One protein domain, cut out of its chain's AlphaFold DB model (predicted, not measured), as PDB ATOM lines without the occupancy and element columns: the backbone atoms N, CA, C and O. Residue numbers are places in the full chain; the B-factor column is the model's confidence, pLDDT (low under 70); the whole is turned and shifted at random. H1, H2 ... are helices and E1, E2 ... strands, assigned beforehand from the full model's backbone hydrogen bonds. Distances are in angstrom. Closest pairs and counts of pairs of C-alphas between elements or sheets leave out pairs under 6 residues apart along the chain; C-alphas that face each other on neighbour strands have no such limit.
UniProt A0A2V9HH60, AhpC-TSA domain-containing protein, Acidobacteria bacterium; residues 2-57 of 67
ATOM      1  N   GLN A   2     193.465 152.485 136.126       87.81
ATOM      2  CA  GLN A   2     192.598 151.536 135.395       87.81
ATOM      3  C   GLN A   2     192.284 150.235 136.156       87.81
ATOM      4  O   GLN A   2     191.162 149.756 136.089       87.81
ATOM      5  N   ASN A   3     193.216 149.701 136.954       92.06
ATOM      6  CA  ASN A   3     192.924 148.529 137.792       92.06
ATOM      7  C   ASN A   3     191.839 148.805 138.857       92.06
ATOM      8  O   ASN A   3     191.037 147.928 139.159       92.06
ATOM      9  N   PHE A   4     191.780 150.024 139.407       91.56
ATOM     10  CA  PHE A   4     190.705 150.408 140.330       91.56
ATOM     11  C   PHE A   4     189.374 150.544 139.594       91.56
ATOM     12  O   PHE A   4     188.366 150.079 140.102       91.56
ATOM     13  N   GLN A   5     189.393 151.078 138.369       91.00
ATOM     14  CA  GLN A   5     188.211 151.126 137.506       91.00
ATOM     15  C   GLN A   5     187.664 149.724 137.208       91.00
ATOM     16  O   GLN A   5     186.468 149.492 137.317       91.00
ATOM     17  N   GLN A   6     188.537 148.772 136.868       93.31
ATOM     18  CA  GLN A   6     188.148 147.388 136.573       93.31
ATOM     19  C   GLN A   6     187.548 146.659 137.779       93.31
ATOM     20  O   GLN A   6     186.764 145.731 137.607       93.31
ATOM     21  N   ASN A   7     187.928 147.050 138.996       94.31
ATOM     22  CA  ASN A   7     187.431 146.447 140.230       94.31
ATOM     23  C   ASN A   7     186.410 147.336 140.951       94.31
ATOM     24  O   ASN A   7     186.080 147.044 142.099       94.31
ATOM     25  N   LEU A   8     185.909 148.395 140.303       92.75
ATOM     26  CA  LEU A   8     185.055 149.391 140.944       92.75
ATOM     27  C   LEU A   8     183.778 148.753 141.504       92.75
ATOM     28  O   LEU A   8     183.504 148.917 142.685       92.75
ATOM     29  N   GLU A   9     183.104 147.904 140.723       93.31
ATOM     30  CA  GLU A   9     181.898 147.184 141.166       93.31
ATOM     31  C   GLU A   9     182.142 146.319 142.412       93.31
ATOM     32  O   GLU A   9     181.294 146.231 143.295       93.31
ATOM     33  N   LYS A  10     183.317 145.683 142.519       95.25
ATOM     34  CA  LYS A  10     183.661 144.859 143.690       95.25
ATOM     35  C   LYS A  10     183.908 145.708 144.931       95.25
ATOM     36  O   LYS A  10     183.591 145.271 146.031       95.25
ATOM     37  N   LEU A  11     184.516 146.879 144.753       94.50
ATOM     38  CA  LEU A  11     184.777 147.821 145.839       94.50
ATOM     39  C   LEU A  11     183.462 148.453 146.314       94.50
ATOM     40  O   LEU A  11     183.207 148.485 147.513       94.50
ATOM     41  N   GLU A  12     182.589 148.842 145.387       93.56
ATOM     42  CA  GLU A  12     181.251 149.360 145.693       93.56
ATOM     43  C   GLU A  12     180.381 148.308 146.398       93.56
ATOM     44  O   GLU A  12     179.736 148.612 147.398       93.56
ATOM     45  N   ALA A  13     180.429 147.044 145.959       95.88
ATOM     46  CA  ALA A  13     179.746 145.936 146.635       95.88
ATOM     47  C   ALA A  13     180.276 145.662 148.057       95.88
ATOM     48  O   ALA A  13     179.585 145.040 148.862       95.88
ATOM     49  N   ALA A  14     181.491 146.119 148.367       96.25
ATOM     50  CA  ALA A  14     182.100 146.054 149.691       96.25
ATOM     51  C   ALA A  14     181.898 147.350 150.503       96.25
ATOM     52  O   ALA A  14     182.681 147.618 151.414       96.25
ATOM     53  N   ASP A  15     180.890 148.163 150.161       95.00
ATOM     54  CA  ASP A  15     180.577 149.442 150.820       95.00
ATOM     55  C   ASP A  15     181.780 150.407 150.844       95.00
ATOM     56  O   ASP A  15     182.061 151.094 151.825       95.00
ATOM     57  N   THR A  16     182.567 150.408 149.762       95.25
ATOM     58  CA  THR A  16     183.797 151.199 149.640       95.25
ATOM     59  C   THR A  16     183.730 152.138 148.441       95.25
ATOM     60  O   THR A  16     183.349 151.746 147.340       95.25
ATOM     61  N   GLN A  17     184.193 153.377 148.627       94.19
ATOM     62  CA  GLN A  17     184.312 154.371 147.561       94.19
ATOM     63  C   GLN A  17     185.777 154.601 147.173       94.19
ATOM     64  O   GLN A  17     186.651 154.765 148.025       94.19
ATOM     65  N   VAL A  18     186.042 154.673 145.867       93.69
ATOM     66  CA  VAL A  18     187.362 155.018 145.327       93.69
ATOM     67  C   VAL A  18     187.432 156.517 145.047       93.69
ATOM     68  O   VAL A  18     186.583 157.057 144.343       93.69
ATOM     69  N   LEU A  19     188.471 157.178 145.557       93.50
ATOM     70  CA  LEU A  19     188.797 158.575 145.269       93.50
ATOM     71  C   LEU A  19     190.258 158.660 144.828       93.50
ATOM     72  O   LEU A  19     191.153 158.202 145.539       93.50
ATOM     73  N   GLY A  20     190.516 159.247 143.661       93.31
ATOM     74  CA  GLY A  20     191.875 159.603 143.265       93.31
ATOM     75  C   GLY A  20     192.210 160.999 143.775       93.31
ATOM     76  O   GLY A  20     191.395 161.899 143.632       93.31
ATOM     77  N   VAL A  21     193.394 161.204 144.346       92.44
ATOM     78  CA  VAL A  21     193.854 162.528 144.796       92.44
ATOM     79  C   VAL A  21     195.150 162.862 144.064       92.44
ATOM     80  O   VAL A  21     196.083 162.059 144.076       92.44
ATOM     81  N   SER A  22     195.200 164.024 143.412       91.00
ATOM     82  CA  SER A  22     196.405 164.559 142.762       91.00
ATOM     83  C   SER A  22     196.606 166.025 143.131       91.00
ATOM     84  O   SER A  22     195.637 166.734 143.376       91.00
ATOM     85  N   MET A  23     197.853 166.497 143.123       90.00
ATOM     86  CA  MET A  23     198.187 167.913 143.323       90.00
ATOM     87  C   MET A  23     198.008 168.775 142.057       90.00
ATOM     88  O   MET A  23     198.245 169.984 142.104       90.00
ATOM     89  N   ASP A  24     197.614 168.172 140.932       88.88
ATOM     90  CA  ASP A  24     197.323 168.878 139.681       88.88
ATOM     91  C   ASP A  24     195.984 169.627 139.732       88.88
ATOM     92  O   ASP A  24     195.137 169.359 140.583       88.88
ATOM     93  N   SER A  25     195.771 170.548 138.784       89.81
ATOM     94  CA  SER A  25     194.528 171.326 138.694       89.81
ATOM     95  C   SER A  25     193.306 170.440 138.425       89.81
ATOM     96  O   SER A  25     193.405 169.390 137.787       89.81
ATOM     97  N   THR A  26     192.122 170.909 138.824       90.75
ATOM     98  CA  THR A  26     190.840 170.248 138.523       90.75
ATOM     99  C   THR A  26     190.651 169.990 137.027       90.75
ATOM    100  O   THR A  26     190.237 168.897 136.649       90.75
ATOM    101  N   PHE A  27     191.015 170.949 136.170       91.31
ATOM    102  CA  PHE A  27     190.945 170.811 134.713       91.31
ATOM    103  C   PHE A  27     191.898 169.733 134.184       91.31
ATOM    104  O   PHE A  27     191.505 168.913 133.357       91.31
ATOM    105  N   SER A  28     193.137 169.697 134.682       91.25
ATOM    106  CA  SER A  28     194.120 168.669 134.319       91.25
ATOM    107  C   SER A  28     193.656 167.276 134.744       91.25
ATOM    108  O   SER A  28     193.746 166.334 133.959       91.25
ATOM    109  N   ASN A  29     193.110 167.156 135.957       91.06
ATOM    110  CA  ASN A  29     192.571 165.902 136.478       91.06
ATOM    111  C   ASN A  29     191.360 165.424 135.669       91.06
ATOM    112  O   ASN A  29     191.296 164.244 135.340       91.06
ATOM    113  N   ALA A  30     190.444 166.322 135.294       91.94
ATOM    114  CA  ALA A  30     189.295 165.986 134.455       91.94
ATOM    115  C   ALA A  30     189.730 165.472 133.072       91.94
ATOM    116  O   ALA A  30     189.350 164.374 132.672       91.94
ATOM    117  N   ALA A  31     190.622 166.201 132.393       93.50
ATOM    118  CA  ALA A  31     191.152 165.788 131.094       93.50
ATOM    119  C   ALA A  31     191.911 164.451 131.174       93.50
ATOM    120  O   ALA A  31     191.846 163.622 130.263       93.50
ATOM    121  N   TRP A  32     192.635 164.216 132.273       92.56
ATOM    122  CA  TRP A  32     193.293 162.937 132.502       92.56
ATOM    123  C   TRP A  32     192.280 161.813 132.712       92.56
ATOM    124  O   TRP A  32     192.425 160.769 132.080       92.56
ATOM    125  N   ALA A  33     191.250 162.030 133.535       93.19
ATOM    126  CA  ALA A  33     190.207 161.044 133.801       93.19
ATOM    127  C   ALA A  33     189.522 160.578 132.510       93.19
ATOM    128  O   ALA A  33     189.408 159.373 132.279       93.19
ATOM    129  N   GLU A  34     189.167 161.528 131.641       92.25
ATOM    130  CA  GLU A  34     188.609 161.261 130.312       92.25
ATOM    131  C   GLU A  34     189.578 160.442 129.451       92.25
ATOM    132  O   GLU A  34     189.199 159.420 128.879       92.25
ATOM    133  N   LYS A  35     190.859 160.831 129.414       93.19
ATOM    134  CA  LYS A  35     191.887 160.147 128.616       93.19
ATOM    135  C   LYS A  35     192.099 158.690 129.025       93.19
ATOM    136  O   LYS A  35     192.358 157.852 128.162       93.19
ATOM    137  N   ILE A  36     192.048 158.383 130.322       92.62
ATOM    138  CA  ILE A  36     192.230 157.012 130.825       92.62
ATOM    139  C   ILE A  36     190.911 156.268 131.065       92.62
ATOM    140  O   ILE A  36     190.961 155.134 131.548       92.62
ATOM    141  N   ALA A  37     189.780 156.888 130.710       92.31
ATOM    142  CA  ALA A  37     188.424 156.368 130.851       92.31
ATOM    143  C   ALA A  37     188.102 155.862 132.271       92.31
ATOM    144  O   ALA A  37     187.576 154.763 132.449       92.31
ATOM    145  N   VAL A  38     188.445 156.654 133.293       93.00
ATOM    146  CA  VAL A  38     188.038 156.379 134.682       93.00
ATOM    147  C   VAL A  38     186.814 157.202 135.062       93.00
ATOM    148  O   VAL A  38     186.696 158.358 134.665       93.00
ATOM    149  N   THR A  39     185.911 156.605 135.836       91.44
ATOM    150  CA  THR A  39     184.628 157.214 136.229       91.44
ATOM    151  C   THR A  39     184.582 157.627 137.695       91.44
ATOM    152  O   THR A  39     183.703 158.391 138.085       91.44
ATOM    153  N   PHE A  40     185.510 157.136 138.520       92.50
ATOM    154  CA  PHE A  40     185.603 157.552 139.917       92.50
ATOM    155  C   PHE A  40     186.159 158.988 140.042       92.50
ATOM    156  O   PHE A  40     186.921 159.432 139.177       92.50
ATOM    157  N   PRO A  41     185.819 159.731 141.114       93.25
ATOM    158  CA  PRO A  41     186.205 161.132 141.253       93.25
ATOM    159  C   PRO A  41     187.720 161.305 141.393       93.25
ATOM    160  O   PRO A  41     188.361 160.608 142.185       93.25
ATOM    161  N   LEU A  42     188.273 162.291 140.678       94.25
ATOM    162  CA  LEU A  42     189.646 162.767 140.864       94.25
ATOM    163  C   LEU A  42     189.644 164.136 141.550       94.25
ATOM    164  O   LEU A  42     189.223 165.140 140.976       94.25
ATOM    165  N   LEU A  43     190.122 164.169 142.787       93.19
ATOM    166  CA  LEU A  43     190.226 165.352 143.626       93.19
ATOM    167  C   LEU A  43     191.545 166.084 143.365       93.19
ATOM    168  O   LEU A  43     192.614 165.477 143.278       93.19
ATOM    169  N   SER A  44     191.450 167.408 143.282       93.31
ATOM    170  CA  SER A  44     192.586 168.322 143.172       93.31
ATOM    171  C   SER A  44     193.013 168.782 144.567       93.31
ATOM    172  O   SER A  44     192.401 169.683 145.133       93.31
ATOM    173  N   ASP A  45     194.092 168.216 145.101       91.00
ATOM    174  CA  ASP A  45     194.808 168.703 146.285       91.00
ATOM    175  C   ASP A  45     195.778 169.827 145.890       91.00
ATOM    176  O   ASP A  45     197.006 169.730 146.001       91.00
ATOM    177  N   TRP A  46     195.207 170.898 145.341       85.25
ATOM    178  CA  TRP A  46     195.984 172.031 144.865       85.25
ATOM    179  C   TRP A  46     196.740 172.663 146.034       85.25
ATOM    180  O   TRP A  46     196.149 173.065 147.030       85.25
ATOM    181  N   GLY A  47     198.063 172.752 145.918       83.75
ATOM    182  CA  GLY A  47     198.920 173.240 147.000       83.75
ATOM    183  C   GLY A  47     199.428 172.148 147.945       83.75
ATOM    184  O   GLY A  47     200.471 172.368 148.566       83.75
ATOM    185  N   GLY A  48     198.823 170.955 147.973       88.50
ATOM    186  CA  GLY A  48     199.336 169.774 148.677       88.50
ATOM    187  C   GLY A  48     198.961 169.677 150.156       88.50
ATOM    188  O   GLY A  48     199.715 169.078 150.926       88.50
ATOM    189  N   ASP A  49     197.883 170.327 150.590       91.38
ATOM    190  CA  ASP A  49     197.500 170.388 152.005       91.38
ATOM    191  C   ASP A  49     197.040 169.027 152.526       91.38
ATOM    192  O   ASP A  49     197.490 168.598 153.592       91.38
ATOM    193  N   VAL A  50     196.246 168.296 151.740       91.56
ATOM    194  CA  VAL A  50     195.859 166.916 152.061       91.56
ATOM    195  C   VAL A  50     197.099 166.025 152.045       91.56
ATOM    196  O   VAL A  50     197.371 165.302 153.000       91.56
ATOM    197  N   THR A  51     197.939 166.140 151.019       91.62
ATOM    198  CA  THR A  51     199.179 165.366 150.887       91.62
ATOM    199  C   THR A  51     200.111 165.572 152.093       91.62
ATOM    200  O   THR A  51     200.759 164.623 152.546       91.62
ATOM    201  N   ARG A  52     200.159 166.784 152.668       91.38
ATOM    202  CA  ARG A  52     200.889 167.077 153.917       91.38
ATOM    203  C   ARG A  52     200.242 166.443 155.140       91.38
ATOM    204  O   ARG A  52     200.969 165.869 155.945       91.38
ATOM    205  N   GLN A  53     198.920 166.523 155.279       94.19
ATOM    206  CA  GLN A  53     198.198 165.918 156.407       94.19
ATOM    207  C   GLN A  53     198.407 164.402 156.481       94.19
ATOM    208  O   GLN A  53     198.563 163.857 157.568       94.19
ATOM    209  N   TYR A  54     198.492 163.735 155.328       92.31
ATOM    210  CA  TYR A  54     198.777 162.302 155.246       92.31
ATOM    211  C   TYR A  54     200.274 161.956 155.361       92.31
ATOM    212  O   TYR A  54     200.640 160.786 155.292       92.31
ATOM    213  N   GLY A  55     201.160 162.948 155.519       91.75
ATOM    214  CA  GLY A  55     202.606 162.729 155.628       91.75
ATOM    215  C   GLY A  55     203.271 162.237 154.337       91.75
ATOM    216  O   GLY A  55     204.409 161.777 154.367       91.75
ATOM    217  N   LEU A  56     202.582 162.341 153.197       89.81
ATOM    218  CA  LEU A  56     203.055 161.880 151.886       89.81
ATOM    219  C   LEU A  56     203.776 162.983 151.097       89.81
ATOM    220  O   LEU A  56     204.264 162.751 149.991       89.81
ATOM    221  N   TYR A  57     203.837 164.198 151.648       88.31
ATOM    222  CA  TYR A  57     204.411 165.345 150.961       88.31
ATOM    223  C   TYR A  57     205.914 165.187 150.751       88.31
ATOM    224  O   TYR A  57     206.695 165.115 151.699       88.31
TER     225      TYR A  57
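This is residues 2 to 57 of the 67 residues of the protein "AhpC-TSA domain-containing protein" of Acidobacteria bacterium (UniProt A0A2V9HH60). A ribbon of two short parallel strands, E1 and E2, forms the middle, and one longer helix, H3, packs over one side of it, mainly on E2. The short helices H1 and H2 lie beyond one end of the strands and the short helix H4 beyond the other, and residues 10 to 15 stick out. The printed part has 56 residues with four named helices and two named strands, in the order H1, H2, E1, H3, E2, H4, and its class is mostly helix. The whole is only just loose, close to compact, with a radius of gyration of the C-alphas of 12.4 A, and its outline is flat, spanning 32 by 25 by 14 A.

The sheet consists of E1, residues 20 to 22, and E2, residues 42 to 44, each 6.7 A from first to last C-alpha. C-alpha 20 stands at (191.875, 159.603, 143.265). Between the strands in the chain comes H3, residues 26 to 36, 15.4 A long. Before E1 come H1, residues 2 to 6, 6.2 A long, beginning with C-alpha 2 at (192.598, 151.536, 135.395), and H2, residues 8 to 13, 8.5 A long. After E2 comes H4, residues 49 to 53, 6.3 A long, ending with C-alpha 53 at (198.198, 165.918, 156.407).

E1 and E2 are parallel neighbours, with 28 degrees between their directions. N 43 and O 20 are within hydrogen-bond range at 2.7 A, as are N 22 and O 43 at 3.0 A. E1, H3 and E2 make a strand-helix-strand unit, two parallel neighbour strands with a helix between them in the chain, and its crossover is right-handed. H3 and E2 have 8 pairs of C-alphas within 8 A, the closest those of Thr 26 and Ser 44 at 5.3 A. H3 and E1 have 1 such pair, the C-alphas of Ser 22 and Asn 29, 7.5 A apart. H1 and H3 are close but not clearly touching, their closest C-alphas being those of Gln 2 and Ile 36 at 7.1 A. H1 and H2 meet only through their link. H4 is apart from H3 and from E1, among others, and H2 is apart from E2. In H1, H2, H3 and H4 every O i to N i+4 pair is within hydrogen-bond range.

The two C-alphas farthest apart are those of Ala 13 and Gly 47, at 33.4 A. The printed part has no cut. The link from H2 to E1 is short, and the other four are tight. Residues 10 to 15, of which 10 to 13 belong to H2, stand free. The mean pLDDT of the printed part is 92.1, and no printed residue is under 70.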